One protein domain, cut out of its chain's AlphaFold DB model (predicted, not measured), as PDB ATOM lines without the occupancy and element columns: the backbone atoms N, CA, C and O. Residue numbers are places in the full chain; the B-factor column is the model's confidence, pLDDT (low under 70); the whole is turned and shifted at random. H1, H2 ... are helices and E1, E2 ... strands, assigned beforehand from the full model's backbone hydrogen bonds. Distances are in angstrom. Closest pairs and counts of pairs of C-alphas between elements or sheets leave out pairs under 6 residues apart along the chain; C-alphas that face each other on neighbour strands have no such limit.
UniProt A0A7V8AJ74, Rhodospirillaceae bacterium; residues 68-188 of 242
ATOM      1  N   GLU A  68     427.866 295.363 319.076       93.06
ATOM      2  CA  GLU A  68     428.999 295.346 318.142       93.06
ATOM      3  C   GLU A  68     428.609 294.797 316.767       93.06
ATOM      4  O   GLU A  68     428.947 295.380 315.734       93.06
ATOM      5  N   ALA A  69     427.830 293.710 316.745       91.81
ATOM      6  CA  ALA A  69     427.307 293.138 315.511       91.81
ATOM      7  C   ALA A  69     426.389 294.137 314.791       91.81
ATOM      8  O   ALA A  69     426.500 294.313 313.579       91.81
ATOM      9  N   MET A  70     425.535 294.853 315.533       90.25
ATOM     10  CA  MET A  70     424.677 295.896 314.966       90.25
ATOM     11  C   MET A  70     425.466 297.098 314.444       90.25
ATOM     12  O   MET A  70     425.152 297.590 313.364       90.25
ATOM     13  N   ALA A  71     426.497 297.557 315.155       90.94
ATOM     14  CA  ALA A  71     427.352 298.653 314.696       90.94
ATOM     15  C   ALA A  71     428.127 298.279 313.418       90.94
ATOM     16  O   ALA A  71     428.239 299.082 312.484       90.94
ATOM     17  N   THR A  72     428.607 297.035 313.351       93.38
ATOM     18  CA  THR A  72     429.275 296.478 312.166       93.38
ATOM     19  C   THR A  72     428.306 296.393 310.989       93.38
ATOM     20  O   THR A  72     428.603 296.879 309.900       93.38
ATOM     21  N   GLU A  73     427.108 295.845 311.210       92.75
ATOM     22  CA  GLU A  73     426.060 295.749 310.194       92.75
ATOM     23  C   GLU A  73     425.623 297.134 309.695       92.75
ATOM     24  O   GLU A  73     425.445 297.325 308.493       92.75
ATOM     25  N   ALA A  74     425.497 298.119 310.584       92.31
ATOM     26  CA  ALA A  74     425.143 299.484 310.220       92.31
ATOM     27  C   ALA A  74     426.185 300.112 309.285       92.31
ATOM     28  O   ALA A  74     425.831 300.637 308.230       92.31
ATOM     29  N   THR A  75     427.472 299.983 309.626       91.88
ATOM     30  CA  THR A  75     428.586 300.494 308.811       91.88
ATOM     31  C   THR A  75     428.648 299.796 307.456       91.88
ATOM     32  O   THR A  75     428.731 300.451 306.416       91.88
ATOM     33  N   ASN A  76     428.526 298.466 307.452       93.69
ATOM     34  CA  ASN A  76     428.587 297.667 306.235       93.69
ATOM     35  C   ASN A  76     427.444 297.975 305.274       93.69
ATOM     36  O   ASN A  76     427.621 297.784 304.082       93.69
ATOM     37  N   ASN A  77     426.301 298.474 305.746       94.88
ATOM     38  CA  ASN A  77     425.126 298.738 304.914       94.88
ATOM     39  C   ASN A  77     424.969 300.204 304.470       94.88
ATOM     40  O   ASN A  77     423.994 300.534 303.793       94.88
ATOM     41  N   LEU A  78     425.932 301.084 304.770       91.12
ATOM     42  CA  LEU A  78     425.914 302.477 304.296       91.12
ATOM     43  C   LEU A  78     425.992 302.598 302.763       91.12
ATOM     44  O   LEU A  78     425.513 303.576 302.196       91.12
ATOM     45  N   HIS A  79     426.566 301.601 302.084       91.06
ATOM     46  CA  HIS A  79     426.698 301.579 300.623       91.06
ATOM     47  C   HIS A  79     425.382 301.277 299.888       91.06
ATOM     48  O   HIS A  79     425.322 301.387 298.664       91.06
ATOM     49  N   ILE A  80     424.323 300.870 300.600       93.88
ATOM     50  CA  ILE A  80     423.035 300.567 299.978       93.88
ATOM     51  C   ILE A  80     422.517 301.831 299.279       93.88
ATOM     52  O   ILE A  80     422.344 302.878 299.902       93.88
ATOM     53  N   SER A  81     422.192 301.722 297.989       92.75
ATOM     54  CA  SER A  81     421.842 302.883 297.154       92.75
ATOM     55  C   SER A  81     420.694 303.730 297.716       92.75
ATOM     56  O   SER A  81     420.710 304.952 297.612       92.75
ATOM     57  N   SER A  82     419.692 303.117 298.353       89.62
ATOM     58  CA  SER A  82     418.598 303.846 299.006       89.62
ATOM     59  C   SER A  82     419.034 304.609 300.258       89.62
ATOM     60  O   SER A  82     418.465 305.662 300.533       89.62
ATOM     61  N   VAL A  83     420.029 304.107 300.997       91.88
ATOM     62  CA  VAL A  83     420.627 304.802 302.150       91.88
ATOM     63  C   VAL A  83     421.391 306.029 301.662       91.88
ATOM     64  O   VAL A  83     421.162 307.127 302.160       91.88
ATOM     65  N   GLN A  84     422.203 305.871 300.614       91.19
ATOM     66  CA  GLN A  84     422.937 306.978 299.994       91.19
ATOM     67  C   GLN A  84     421.996 308.046 299.422       91.19
ATOM     68  O   GLN A  84     422.199 309.239 299.641       91.19
ATOM     69  N   ARG A  85     420.910 307.640 298.746       90.50
ATOM     70  CA  ARG A  85     419.876 308.580 298.276       90.50
ATOM     71  C   ARG A  85     419.205 309.318 299.433       90.50
ATOM     72  O   ARG A  85     418.977 310.521 299.327       90.50
ATOM     73  N   LEU A  86     418.896 308.622 300.530       89.38
ATOM     74  CA  LEU A  86     418.333 309.251 301.724       89.38
ATOM     75  C   LEU A  86     419.296 310.305 302.285       89.38
ATOM     76  O   LEU A  86     418.866 311.434 302.490       89.38
ATOM     77  N   GLN A  87     420.577 309.967 302.453       88.12
ATOM     78  CA  GLN A  87     421.619 310.899 302.900       88.12
ATOM     79  C   GLN A  87     421.706 312.135 301.996       88.12
ATOM     80  O   GLN A  87     421.685 313.256 302.493       88.12
ATOM     81  N   HIS A  88     421.719 311.944 300.675       87.75
ATOM     82  CA  HIS A  88     421.775 313.051 299.721       87.75
ATOM     83  C   HIS A  88     420.541 313.964 299.804       87.75
ATOM     84  O   HIS A  88     420.665 315.181 299.746       87.75
ATOM     85  N   THR A  89     419.347 313.389 299.986       85.25
ATOM     86  CA  THR A  89     418.085 314.153 300.082       85.25
ATOM     87  C   THR A  89     417.977 314.946 301.390       85.25
ATOM     88  O   THR A  89     417.134 315.832 301.513       85.25
ATOM     89  N   LEU A  90     418.766 314.600 302.408       81.19
ATOM     90  CA  LEU A  90     418.726 315.292 303.693       81.19
ATOM     91  C   LEU A  90     419.555 316.573 303.693       81.19
ATOM     92  O   LEU A  90     419.253 317.442 304.498       81.19
ATOM     93  N   HIS A  91     420.511 316.743 302.776       74.69
ATOM     94  CA  HIS A  91     421.385 317.922 302.722       74.69
ATOM     95  C   HIS A  91     421.943 318.283 304.117       74.69
ATOM     96  O   HIS A  91     422.597 317.457 304.753       74.69
ATOM     97  N   GLU A  92     421.677 319.499 304.605       75.81
ATOM     98  CA  GLU A  92     422.080 319.986 305.933       75.81
ATOM     99  C   GLU A  92     421.038 319.698 307.029       75.81
ATOM    100  O   GLU A  92     421.213 320.078 308.189       75.81
ATOM    101  N   HIS A  93     419.939 319.022 306.689       84.06
ATOM    102  CA  HIS A  93     418.872 318.710 307.625       84.06
ATOM    103  C   HIS A  93     419.234 317.497 308.486       84.06
ATOM    104  O   HIS A  93     419.671 316.447 308.016       84.06
ATOM    105  N   SER A  94     418.974 317.626 309.780       89.25
ATOM    106  CA  SER A  94     418.987 316.515 310.719       89.25
ATOM    107  C   SER A  94     417.802 315.585 310.462       89.25
ATOM    108  O   SER A  94     416.700 316.024 310.120       89.25
ATOM    109  N   LEU A  95     418.026 314.291 310.668       92.06
ATOM    110  CA  LEU A  95     417.008 313.262 310.538       92.06
ATOM    111  C   LEU A  95     416.644 312.716 311.920       92.06
ATOM    112  O   LEU A  95     417.501 312.214 312.642       92.06
ATOM    113  N   LEU A  96     415.362 312.790 312.263       94.69
ATOM    114  CA  LEU A  96     414.753 311.992 313.321       94.69
ATOM    115  C   LEU A  96     414.199 310.720 312.686       94.69
ATOM    116  O   LEU A  96     413.583 310.781 311.622       94.69
ATOM    117  N   ILE A  97     414.409 309.572 313.324       94.62
ATOM    118  CA  ILE A  97     413.976 308.277 312.795       94.62
ATOM    119  C   ILE A  97     413.183 307.542 313.869       94.62
ATOM    120  O   ILE A  97     413.687 307.335 314.969       94.62
ATOM    121  N   GLY A  98     411.973 307.113 313.525       95.00
ATOM    122  CA  GLY A  98     411.199 306.129 314.278       95.00
ATOM    123  C   GLY A  98     411.040 304.857 313.449       95.00
ATOM    124  O   GLY A  98     410.673 304.925 312.274       95.00
ATOM    125  N   VAL A  99     411.339 303.698 314.036       95.06
ATOM    126  CA  VAL A  99     411.160 302.386 313.395       95.06
ATOM    127  C   VAL A  99     410.441 301.478 314.375       95.06
ATOM    128  O   VAL A  99     411.055 300.862 315.242       95.06
ATOM    129  N   ASP A 100     409.131 301.370 314.203       93.56
ATOM    130  CA  ASP A 100     408.254 300.645 315.117       93.56
ATOM    131  C   ASP A 100     407.248 299.843 314.316       93.56
ATOM    132  O   ASP A 100     406.866 300.237 313.226       93.56
ATOM    133  N   ARG A 101     406.763 298.718 314.838       92.00
ATOM    134  CA  ARG A 101     405.578 298.097 314.228       92.00
ATOM    135  C   ARG A 101     404.383 299.025 314.421       92.00
ATOM    136  O   ARG A 101     404.306 299.701 315.446       92.00
ATOM    137  N   LEU A 102     403.437 299.008 313.485       91.75
ATOM    138  CA  LEU A 102     402.153 299.667 313.680       91.75
ATOM    139  C   LEU A 102     401.407 298.976 314.833       91.75
ATOM    140  O   LEU A 102     400.780 297.950 314.618       91.75
ATOM    141  N   ASP A 103     401.536 299.486 316.057       91.25
ATOM    142  CA  ASP A 103     400.965 298.901 317.272       91.25
ATOM    143  C   ASP A 103     400.597 300.015 318.261       91.25
ATOM    144  O   ASP A 103     401.358 300.966 318.459       91.25
ATOM    145  N   TYR A 104     399.416 299.916 318.874       88.00
ATOM    146  CA  TYR A 104     398.866 300.965 319.740       88.00
ATOM    147  C   TYR A 104     399.678 301.165 321.028       88.00
ATOM    148  O   TYR A 104     399.631 302.240 321.618       88.00
ATOM    149  N   SER A 105     400.474 300.175 321.441       90.94
ATOM    150  CA  SER A 105     401.358 300.283 322.609       90.94
ATOM    151  C   SER A 105     402.609 301.134 322.362       90.94
ATOM    152  O   SER A 105     403.345 301.424 323.304       90.94
ATOM    153  N   LYS A 106     402.885 301.522 321.108       92.94
ATOM    154  CA  LYS A 106     404.134 302.201 320.726       92.94
ATOM    155  C   LYS A 106     404.092 303.718 320.826       92.94
ATOM    156  O   LYS A 106     405.138 304.346 320.716       92.94
ATOM    157  N   GLY A 107     402.921 304.312 321.035       94.88
ATOM    158  CA  GLY A 107     402.807 305.763 321.194       94.88
ATOM    159  C   GLY A 107     403.228 306.568 319.952       94.88
ATOM    160  O   GLY A 107     403.713 307.695 320.061       94.88
ATOM    161  N   ILE A 108     403.111 305.981 318.752       95.69
ATOM    162  CA  ILE A 108     403.523 306.629 317.493       95.69
ATOM    163  C   ILE A 108     402.710 307.915 317.223       95.69
ATOM    164  O   ILE A 108     403.320 308.919 316.845       95.69
ATOM    165  N   PRO A 109     401.374 307.961 317.442       96.38
ATOM    166  CA  PRO A 109     400.612 309.204 317.290       96.38
ATOM    167  C   PRO A 109     401.113 310.325 318.207       96.38
ATOM    168  O   PRO A 109     401.200 311.483 317.800       96.38
ATOM    169  N   GLU A 110     401.476 309.988 319.442       97.00
ATOM    170  CA  GLU A 110     402.021 310.914 320.429       97.00
ATOM    171  C   GLU A 110     403.385 311.444 319.981       97.00
ATOM    172  O   GLU A 110     403.627 312.643 320.106       97.00
ATOM    173  N   CYS A 111     404.232 310.596 319.388       96.75
ATOM    174  CA  CYS A 111     405.505 311.005 318.794       96.75
ATOM    175  C   CYS A 111     405.307 312.026 317.656       96.75
ATOM    176  O   CYS A 111     405.950 313.080 317.653       96.75
ATOM    177  N   LEU A 112     404.358 311.787 316.740       97.31
ATOM    178  CA  LEU A 112     404.024 312.741 315.671       97.31
ATOM    179  C   LEU A 112     403.514 314.077 316.233       97.31
ATOM    180  O   LEU A 112     403.958 315.146 315.807       97.31
ATOM    181  N   ARG A 113     402.619 314.037 317.229       96.88
ATOM    182  CA  ARG A 113     402.111 315.252 317.887       96.88
ATOM    183  C   ARG A 113     403.209 315.998 318.647       96.88
ATOM    184  O   ARG A 113     403.241 317.226 318.608       96.88
ATOM    185  N   ALA A 114     404.124 315.285 319.300       97.00
ATOM    186  CA  ALA A 114     405.271 315.881 319.975       97.00
ATOM    187  C   ALA A 114     406.207 316.578 318.978       97.00
ATOM    188  O   ALA A 114     406.629 317.704 319.231       97.00
ATOM    189  N   TYR A 115     406.460 315.963 317.820       96.62
ATOM    190  CA  TYR A 115     407.220 316.587 316.737       96.62
ATOM    191  C   TYR A 115     406.533 317.856 316.205       96.62
ATOM    192  O   TYR A 115     407.183 318.890 316.051       96.62
ATOM    193  N   ALA A 116     405.210 317.829 316.014       95.69
ATOM    194  CA  ALA A 116     404.448 319.015 315.623       95.69
ATOM    195  C   ALA A 116     404.582 320.152 316.653       95.69
ATOM    196  O   ALA A 116     404.886 321.287 316.288       95.69
ATOM    197  N   ARG A 117     404.424 319.838 317.947       96.56
ATOM    198  CA  ARG A 117     404.608 320.812 319.033       96.56
ATOM    199  C   ARG A 117     406.038 321.342 319.084       96.56
ATOM    200  O   ARG A 117     406.228 322.532 319.302       96.56
ATOM    201  N   PHE A 118     407.042 320.500 318.865       95.88
ATOM    202  CA  PHE A 118     408.439 320.932 318.806       95.88
ATOM    203  C   PHE A 118     408.658 322.013 317.732       95.88
ATOM    204  O   PHE A 118     409.272 323.039 318.015       95.88
ATOM    205  N   LEU A 119     408.098 321.836 316.532       93.69
ATOM    206  CA  LEU A 119     408.206 322.812 315.435       93.69
ATOM    207  C   LEU A 119     407.413 324.105 315.668       93.69
ATOM    208  O   LEU A 119     407.754 325.160 315.123       93.69
ATOM    209  N   GLU A 120     406.337 324.020 316.447       94.06
ATOM    210  CA  GLU A 120     405.551 325.171 316.885       94.06
ATOM    211  C   GLU A 120     406.340 326.028 317.883       94.06
ATOM    212  O   GLU A 120     406.483 327.231 317.676       94.06
ATOM    213  N   HIS A 121     406.919 325.403 318.912       96.81
ATOM    214  CA  HIS A 121     407.657 326.101 319.973       96.81
ATOM    215  C   HIS A 121     409.059 326.537 319.533       96.81
ATOM    216  O   HIS A 121     409.615 327.485 320.087       96.81
ATOM    217  N   HIS A 122     409.635 325.875 318.526       94.94
ATOM    218  CA  HIS A 122     410.969 326.186 318.024       94.94
ATOM    219  C   HIS A 122     410.996 326.349 316.494       94.94
ATOM    220  O   HIS A 122     411.574 325.516 315.784       94.94
ATOM    221  N   PRO A 123     410.460 327.463 315.958       91.62
ATOM    222  CA  PRO A 123     410.430 327.721 314.517       91.62
ATOM    223  C   PRO A 123     411.811 327.692 313.845       91.62
ATOM    224  O   PRO A 123     411.906 327.391 312.660       91.62
ATOM    225  N   ILE A 124     412.892 327.926 314.600       92.19
ATOM    226  CA  ILE A 124     414.281 327.877 314.114       92.19
ATOM    227  C   ILE A 124     414.714 326.510 313.560       92.19
ATOM    228  O   ILE A 124     415.739 326.447 312.875       92.19
ATOM    229  N   PHE A 125     413.993 325.431 313.894       90.38
ATOM    230  CA  PHE A 125     414.243 324.072 313.402       90.38
ATOM    231  C   PHE A 125     413.390 323.701 312.186       90.38
ATOM    232  O   PHE A 125     413.586 322.627 311.604       90.38
ATOM    233  N   ARG A 126     412.480 324.586 311.763       87.25
ATOM    234  CA  ARG A 126     411.834 324.457 310.456       87.25
ATOM    235  C   ARG A 126     412.915 324.514 309.380       87.25
ATOM    236  O   ARG A 126     413.901 325.232 309.528       87.25
ATOM    237  N   ARG A 127     412.774 323.684 308.351       86.75
ATOM    238  CA  ARG A 127     413.785 323.431 307.317       86.75
ATOM    239  C   ARG A 127     415.135 322.953 307.861       86.75
ATOM    240  O   ARG A 127     416.155 323.148 307.224       86.75
ATOM    241  N   LYS A 128     415.183 322.355 309.056       89.56
ATOM    242  CA  LYS A 128     416.420 321.766 309.606       89.56
ATOM    243  C   LYS A 128     416.245 320.359 310.129       89.56
ATOM    244  O   LYS A 128     417.241 319.673 310.313       89.56
ATOM    245  N   VAL A 129     415.017 319.927 310.397       91.75
ATOM    246  CA  VAL A 129     414.758 318.620 311.004       91.75
ATOM    247  C   VAL A 129     413.630 317.923 310.266       91.75
ATOM    248  O   VAL A 129     412.514 318.428 310.235       91.75
ATOM    249  N   THR A 130     413.908 316.746 309.717       92.75
ATOM    250  CA  THR A 130     412.910 315.874 309.081       92.75
ATOM    251  C   THR A 130     412.672 314.650 309.959       92.75
ATOM    252  O   THR A 130     413.627 314.091 310.489       92.75
ATOM    253  N   LEU A 131     411.424 314.208 310.092       95.56
ATOM    254  CA  LEU A 131     411.049 312.961 310.755       95.56
ATOM    255  C   LEU A 131     410.752 311.870 309.718       95.56
ATOM    256  O   LEU A 131     409.850 312.009 308.898       95.56
ATOM    257  N   LEU A 132     411.482 310.758 309.775       95.44
ATOM    258  CA  LEU A 132     411.187 309.521 309.054       95.44
ATOM    259  C   LEU A 132     410.571 308.511 310.021       95.44
ATOM    260  O   LEU A 132     411.267 307.971 310.874       95.44
ATOM    261  N   GLN A 133     409.281 308.226 309.862       96.88
ATOM    262  CA  GLN A 133     408.589 307.198 310.637       96.88
ATOM    263  C   GLN A 133     408.315 305.988 309.744       96.88
ATOM    264  O   GLN A 133     407.485 306.048 308.836       96.88
ATOM    265  N   ILE A 134     408.992 304.877 310.016       96.00
ATOM    266  CA  ILE A 134     408.759 303.587 309.370       96.00
ATOM    267  C   ILE A 134     407.868 302.769 310.301       96.00
ATOM    268  O   ILE A 134     408.281 302.419 311.406       96.00
ATOM    269  N   ALA A 135     406.647 302.483 309.855       94.62
ATOM    270  CA  ALA A 135     405.668 301.723 310.617       94.62
ATOM    271  C   ALA A 135     404.998 300.655 309.750       94.62
ATOM    272  O   ALA A 135     403.897 300.899 309.268       94.62
ATOM    273  N   PRO A 136     405.651 299.504 309.486       92.12
ATOM    274  CA  PRO A 136     405.055 298.440 308.686       92.12
ATOM    275  C   PRO A 136     403.724 297.976 309.276       92.12
ATOM    276  O   PRO A 136     403.603 297.833 310.500       92.12
ATOM    277  N   THR A 137     402.765 297.687 308.394       83.75
ATOM    278  CA  THR A 137     401.488 297.094 308.778       83.75
ATOM    279  C   THR A 137     401.703 295.790 309.534       83.75
ATOM    280  O   THR A 137     402.584 294.978 309.240       83.75
ATOM    281  N   SER A 138     400.871 295.602 310.548       74.31
ATOM    282  CA  SER A 138     400.749 294.371 311.308       74.31
ATOM    283  C   SER A 138     399.262 294.160 311.545       74.31
ATOM    284  O   SER A 138     398.582 295.124 311.884       74.31
ATOM    285  N   ARG A 139     398.769 292.925 311.378       79.31
ATOM    286  CA  ARG A 139     397.391 292.543 311.745       79.31
ATOM    287  C   ARG A 139     396.324 293.427 311.076       79.31
ATOM    288  O   ARG A 139     395.498 294.044 311.740       79.31
ATOM    289  N   ASP A 140     396.371 293.497 309.742       73.94
ATOM    290  CA  ASP A 140     395.481 294.340 308.925       73.94
ATOM    291  C   ASP A 140     393.998 293.931 308.988       73.94
ATOM    292  O   ASP A 140     393.136 294.652 308.495       73.94
ATOM    293  N   ASP A 141     393.678 292.787 309.578       82.44
ATOM    294  CA  ASP A 141     392.329 292.291 309.824       82.44
ATOM    295  C   ASP A 141     391.688 292.889 311.088       82.44
ATOM    296  O   ASP A 141     390.463 292.990 311.164       82.44
ATOM    297  N   VAL A 142     392.496 293.370 312.034       89.00
ATOM    298  CA  VAL A 142     392.035 293.868 313.333       89.00
ATOM    299  C   VAL A 142     391.616 295.351 313.236       89.00
ATOM    300  O   VAL A 142     392.431 296.195 312.838       89.00
ATOM    301  N   PRO A 143     390.362 295.720 313.582       90.56
ATOM    302  CA  PRO A 143     389.840 297.086 313.429       90.56
ATOM    303  C   PRO A 143     390.691 298.178 314.091       90.56
ATOM    304  O   PRO A 143     390.880 299.257 313.524       90.56
ATOM    305  N   GLU A 144     391.255 297.894 315.261       89.00
ATOM    306  CA  GLU A 144     392.081 298.812 316.041       89.00
ATOM    307  C   GLU A 144     393.361 299.201 315.286       89.00
ATOM    308  O   GLU A 144     393.768 300.365 315.305       89.00
ATOM    309  N   TYR A 145     393.965 298.259 314.555       90.25
ATOM    310  CA  TYR A 145     395.166 298.513 313.755       90.25
ATOM    311  C   TYR A 145     394.842 299.366 312.518       90.25
ATOM    312  O   TYR A 145     395.594 300.288 312.190       90.25
ATOM    313  N   LYS A 146     393.678 299.153 311.884       90.75
ATOM    314  CA  LYS A 146     393.186 300.020 310.793       90.75
ATOM    315  C   LYS A 146     392.943 301.447 311.273       90.75
ATOM    316  O   LYS A 146     393.322 302.408 310.602       90.75
ATOM    317  N   GLN A 147     392.331 301.594 312.446       93.12
ATOM    318  CA  GLN A 147     392.064 302.901 313.032       93.12
ATOM    319  C   GLN A 147     393.364 303.623 313.407       93.12
ATOM    320  O   GLN A 147     393.505 304.810 313.108       93.12
ATOM    321  N   LEU A 148     394.337 302.916 313.989       93.25
ATOM    322  CA  LEU A 148     395.655 303.478 314.286       93.25
ATOM    323  C   LEU A 148     396.359 303.963 313.016       93.25
ATOM    324  O   LEU A 148     396.866 305.083 312.988       93.25
ATOM    325  N   ARG A 149     396.345 303.160 311.945       93.25
ATOM    326  CA  ARG A 149     396.884 303.560 310.639       93.25
ATOM    327  C   ARG A 149     396.258 304.863 310.148       93.25
ATOM    328  O   ARG A 149     396.988 305.782 309.787       93.25
ATOM    329  N   ARG A 150     394.925 304.955 310.176       94.56
ATOM    330  CA  ARG A 150     394.193 306.154 309.749       94.56
ATOM    331  C   ARG A 150     394.613 307.381 310.554       94.56
ATOM    332  O   ARG A 150     394.836 308.432 309.967       94.56
ATOM    333  N   ILE A 151     394.755 307.246 311.873       95.94
ATOM    334  CA  ILE A 151     395.230 308.333 312.741       95.94
ATOM    335  C   ILE A 151     396.636 308.780 312.324       95.94
ATOM    336  O   ILE A 151     396.874 309.976 312.193       95.94
ATOM    337  N   LEU A 152     397.561 307.848 312.081       95.62
ATOM    338  CA  LEU A 152     398.928 308.191 311.676       95.62
ATOM    339  C   LEU A 152     398.983 308.883 310.312       95.62
ATOM    340  O   LEU A 152     399.691 309.876 310.166       95.62
ATOM    341  N   GLU A 153     398.226 308.392 309.330       95.50
ATOM    342  CA  GLU A 153     398.128 309.008 308.002       95.50
ATOM    343  C   GLU A 153     397.525 310.421 308.091       95.50
ATOM    344  O   GLU A 153     398.046 311.355 307.478       95.50
ATOM    345  N   GLN A 154     396.483 310.601 308.911       97.00
ATOM    346  CA  GLN A 154     395.866 311.904 309.166       97.00
ATOM    347  C   GLN A 154     396.823 312.874 309.866       97.00
ATOM    348  O   GLN A 154     396.944 314.015 309.429       97.00
ATOM    349  N   GLU A 155     397.531 312.445 310.913       96.81
ATOM    350  CA  GLU A 155     398.494 313.297 311.621       96.81
ATOM    351  C   GLU A 155     399.684 313.668 310.733       96.81
ATOM    352  O   GLU A 155     400.060 314.837 310.675       96.81
ATOM    353  N   ALA A 156     400.248 312.712 309.989       97.00
ATOM    354  CA  ALA A 156     401.331 312.992 309.050       97.00
ATOM    355  C   ALA A 156     400.887 313.983 307.960       97.00
ATOM    356  O   ALA A 156     401.599 314.947 307.676       97.00
ATOM    357  N   GLY A 157     399.691 313.785 307.394       96.62
ATOM    358  CA  GLY A 157     399.096 314.695 306.417       96.62
ATOM    359  C   GLY A 157     398.842 316.088 306.991       96.62
ATOM    360  O   GLY A 157     399.224 317.079 306.375       96.62
ATOM    361  N   ARG A 158     398.275 316.177 308.200       96.81
ATOM    362  CA  ARG A 158     398.019 317.443 308.899       96.81
ATOM    363  C   ARG A 158     399.311 318.216 309.161       96.81
ATOM    364  O   ARG A 158     399.365 319.406 308.872       96.81
ATOM    365  N   ILE A 159     400.352 317.557 309.680       96.06
ATOM    366  CA  ILE A 159     401.648 318.192 309.978       96.06
ATOM    367  C   ILE A 159     402.304 318.699 308.691       96.06
ATOM    368  O   ILE A 159     402.743 319.847 308.644       96.06
ATOM    369  N   ASN A 160     402.336 317.872 307.643       95.56
ATOM    370  CA  ASN A 160     402.886 318.276 306.351       95.56
ATOM    371  C   ASN A 160     402.061 319.393 305.696       95.56
ATOM    372  O   ASN A 160     402.642 320.285 305.102       95.56
ATOM    373  N   GLY A 161     400.734 319.396 305.823       94.31
ATOM    374  CA  GLY A 161     399.898 320.473 305.287       94.31
ATOM    375  C   GLY A 161     400.047 321.794 306.047       94.31
ATOM    376  O   GLY A 161     399.969 322.859 305.447       94.31
ATOM    377  N   GLN A 162     400.275 321.733 307.361       93.00
ATOM    378  CA  GLN A 162     400.382 322.919 308.211       93.00
ATOM    379  C   GLN A 162     401.767 323.576 308.163       93.00
ATOM    380  O   GLN A 162     401.867 324.798 308.250       93.00
ATOM    381  N   TYR A 163     402.830 322.773 308.080       91.12
ATOM    382  CA  TYR A 163     404.211 323.254 308.196       91.12
ATOM    383  C   TYR A 163     405.072 322.972 306.960       91.12
ATOM    384  O   TYR A 163     406.218 323.415 306.924       91.12
ATOM    385  N   GLY A 164     404.552 322.210 305.994       88.12
ATOM    386  CA  GLY A 164     405.239 321.838 304.759       88.12
ATOM    387  C   GLY A 164     405.453 322.992 303.812       88.12
ATOM    388  O   GLY A 164     404.675 323.941 303.757       88.12
ATOM    389  N   GLU A 165     406.512 322.853 303.029       86.19
ATOM    390  CA  GLU A 165     406.838 323.740 301.922       86.19
ATOM    391  C   GLU A 165     407.000 322.890 300.650       86.19
ATOM    392  O   GLU A 165     407.257 321.685 300.750       86.19
ATOM    393  N   PRO A 166     406.848 323.462 299.441       87.31
ATOM    394  CA  PRO A 166     406.890 322.690 298.195       87.31
ATOM    395  C   PRO A 166     408.174 321.871 297.994       87.31
ATOM    396  O   PRO A 166     408.143 320.813 297.368       87.31
ATOM    397  N   ASP A 167     409.298 322.344 298.531       86.06
ATOM    398  CA  ASP A 167     410.612 321.707 298.458       86.06
ATOM    399  C   ASP A 167     410.983 320.918 299.729       86.06
ATOM    400  O   ASP A 167     412.072 320.346 299.806       86.06
ATOM    401  N   TRP A 168     410.094 320.853 300.730       85.94
ATOM    402  CA  TRP A 168     410.408 320.270 302.032       85.94
ATOM    403  C   TRP A 168     409.240 319.507 302.676       85.94
ATOM    404  O   TRP A 168     408.228 320.066 303.098       85.94
ATOM    405  N   VAL A 169     409.440 318.194 302.833       88.12
ATOM    406  CA  VAL A 169     408.519 317.285 303.535       88.12
ATOM    407  C   VAL A 169     409.035 317.006 304.946       88.12
ATOM    408  O   VAL A 169     410.120 316.439 305.099       88.12
ATOM    409  N   LEU A 170     408.236 317.345 305.963       92.06
ATOM    410  CA  LEU A 170     408.607 317.245 307.378       92.06
ATOM    411  C   LEU A 170     408.477 315.828 307.912       92.06
ATOM    412  O   LEU A 170     409.389 315.323 308.558       92.06
ATOM    413  N   VAL A 171     407.339 315.189 307.644       95.88
ATOM    414  CA  VAL A 171     407.033 313.833 308.092       95.88
ATOM    415  C   VAL A 171     407.014 312.910 306.885       95.88
ATOM    416  O   VAL A 171     406.100 312.940 306.060       95.88
ATOM    417  N   ARG A 172     408.024 312.048 306.799       94.38
ATOM    418  CA  ARG A 172     408.097 310.932 305.856       94.38
ATOM    419  C   ARG A 172     407.540 309.691 306.549       94.38
ATOM    420  O   ARG A 172     408.277 308.959 307.205       94.38
ATOM    421  N   TYR A 173     406.233 309.479 306.438       96.19
ATOM    422  CA  TYR A 173     405.571 308.289 306.975       96.19
ATOM    423  C   TYR A 173     405.599 307.151 305.948       96.19
ATOM    424  O   TYR A 173     405.103 307.305 304.833       96.19
ATOM    425  N   ILE A 174     406.187 306.010 306.313       95.00
ATOM    426  CA  ILE A 174     406.287 304.827 305.456       95.00
ATOM    427  C   ILE A 174     405.624 303.636 306.137       95.00
ATOM    428  O   ILE A 174     406.169 303.052 307.074       95.00
ATOM    429  N   ASN A 175     404.486 303.213 305.595       92.31
ATOM    430  CA  ASN A 175     403.768 302.026 306.044       92.31
ATOM    431  C   ASN A 175     404.171 300.768 305.251       92.31
ATOM    432  O   ASN A 175     403.354 300.099 304.624       92.31
ATOM    433  N   ARG A 176     405.475 300.486 305.187       91.00
ATOM    434  CA  ARG A 176     406.015 299.306 304.496       91.00
ATOM    435  C   ARG A 176     407.240 298.785 305.227       91.00
ATOM    436  O   ARG A 176     408.080 299.563 305.671       91.00
ATOM    437  N   GLY A 177     407.354 297.461 305.300       88.81
ATOM    438  CA  GLY A 177     408.526 296.795 305.857       88.81
ATOM    439  C   GLY A 177     409.767 296.980 304.988       88.81
ATOM    440  O   GLY A 177     409.695 296.963 303.758       88.81
ATOM    441  N   TYR A 178     410.919 297.113 305.639       92.12
ATOM    442  CA  TYR A 178     412.227 297.095 304.996       92.12
ATOM    443  C   TYR A 178     413.065 295.946 305.541       92.12
ATOM    444  O   TYR A 178     412.912 295.531 306.690       92.12
ATOM    445  N   LYS A 179     413.975 295.435 304.706       93.00
ATOM    446  CA  LYS A 179     414.945 294.426 305.137       93.00
ATOM    447  C   LYS A 179     415.840 295.004 306.233       93.00
ATOM    448  O   LYS A 179     416.205 296.179 306.180       93.00
ATOM    449  N   ARG A 180     416.258 294.146 307.168       91.88
ATOM    450  CA  ARG A 180     417.142 294.505 308.286       91.88
ATOM    451  C   ARG A 180     418.381 295.282 307.832       91.88
ATOM    452  O   ARG A 180     418.634 296.344 308.377       91.88
ATOM    453  N   ALA A 181     419.062 294.813 306.787       92.56
ATOM    454  CA  ALA A 181     420.240 295.470 306.220       92.56
ATOM    455  C   ALA A 181     419.988 296.946 305.852       92.56
ATOM    456  O   ALA A 181     420.786 297.822 306.170       92.56
ATOM    457  N   MET A 182     418.836 297.248 305.245       92.88
ATOM    458  CA  MET A 182     418.473 298.622 304.895       92.88
ATOM    459  C   MET A 182     418.193 299.469 306.140       92.88
ATOM    460  O   MET A 182     418.668 300.596 306.216       92.88
ATOM    461  N   LEU A 183     417.460 298.937 307.122       93.19
ATOM    462  CA  LEU A 183     417.209 299.644 308.383       93.19
ATOM    463  C   LEU A 183     418.513 299.899 309.149       93.19
ATOM    464  O   LEU A 183     418.730 301.010 309.618       93.19
ATOM    465  N   ALA A 184     419.404 298.907 309.204       93.00
ATOM    466  CA  ALA A 184     420.719 299.026 309.820       93.00
ATOM    467  C   ALA A 184     421.551 300.141 309.172       93.00
ATOM    468  O   ALA A 184     422.202 300.889 309.890       93.00
ATOM    469  N   GLY A 185     421.488 300.300 307.845       92.50
ATOM    470  CA  GLY A 185     422.152 301.403 307.144       92.50
ATOM    471  C   GLY A 185     421.489 302.774 307.343       92.50
ATOM    472  O   GLY A 185     422.183 303.784 307.335       92.50
ATOM    473  N   ILE A 186     420.166 302.832 307.550       91.94
ATOM    474  CA  ILE A 186     419.418 304.088 307.765       91.94
ATOM    475  C   ILE A 186     419.598 304.632 309.190       91.94
ATOM    476  O   ILE A 186     419.742 305.835 309.361       91.94
ATOM    477  N   LEU A 187     419.604 303.773 310.212       90.25
ATOM    478  CA  LEU A 187     419.704 304.179 311.623       90.25
ATOM    479  C   LEU A 187     420.899 305.095 311.971       90.25
ATOM    480  O   LEU A 187     420.694 306.039 312.730       90.25
ATOM    481  N   PRO A 188     422.126 304.883 311.454       87.06
ATOM    482  CA  PRO A 188     423.253 305.778 311.721       87.06
ATOM    483  C   PRO A 188     423.230 307.072 310.888       87.06
ATOM    484  O   PRO A 188     424.137 307.893 311.038       87.06
TER     485      PRO A 188
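Overview. This is residues 68 to 188 of the 242 residues of a protein of Rhodospirillaceae bacterium (UniProt A0A7V8AJ74). A small sheet of three parallel strands lies between two groups of helices: the long H3 and H4 side by side over one face, and a cluster of the short H1, H2 and H5, with H1 farthest out. The printed part has 121 residues, with H1 H2 E1 H3 E2 H4 E3 H5 along the chain, sheet order E1 E2 E3 and class mixed, helices and strands. It is compact, with a radius of gyration of the C-alphas of 15.1 A and spans of 40 by 36 by 24 A.

Along the chain. H1, residues 68 to 76, begins at C-alpha 68 (428.999, 295.346, 318.142). H2 is residues 81 to 90, E1 94 to 99, H3 108 to 121, 20.1 A long, and E2 129 to 134. H4, residues 143 to 163, is 30.3 A long; E3 is 171 to 174. H5, residues 180 to 186, ends at C-alpha 186 (419.418, 304.088, 307.765).

Arrangement. E1 and E2 are parallel, with N 96 and O 130 2.8 A apart; E2 and E3 are parallel, with N 172 and O 131 2.8 A apart. E1, H3, E2 and E2, H4, E3 are strand-helix-strand units, parallel neighbour strands joined through a helix, with right-handed crossovers. H3 lies over E2 at a height over the sheet of 10.4 A. H4 lies over E3, on the same face, at 9.9 A. H3 touches H4, with residues 151 to 159 of H4 alone, at a shallow tilt of 15 degrees; the closest C-alphas, Pro 109 and Leu 152, are 5.9 A apart. H2 and H5 only graze the sheet. H5 touches H2, closest at C-alphas Val 83 and Ile 186, 5.8 A, and H1, closest at C-alphas Ala 74 and Ala 184, 4.5 A. In H1 to H5 every O i to N i+4 pair is within hydrogen-bond range.

Size, cuts and confidence. The two C-alphas farthest apart, Ile 124 and Asp 141, are 42.0 A apart. The printed part has no cut, no link is long, and no printed residue is under 70 in pLDDT.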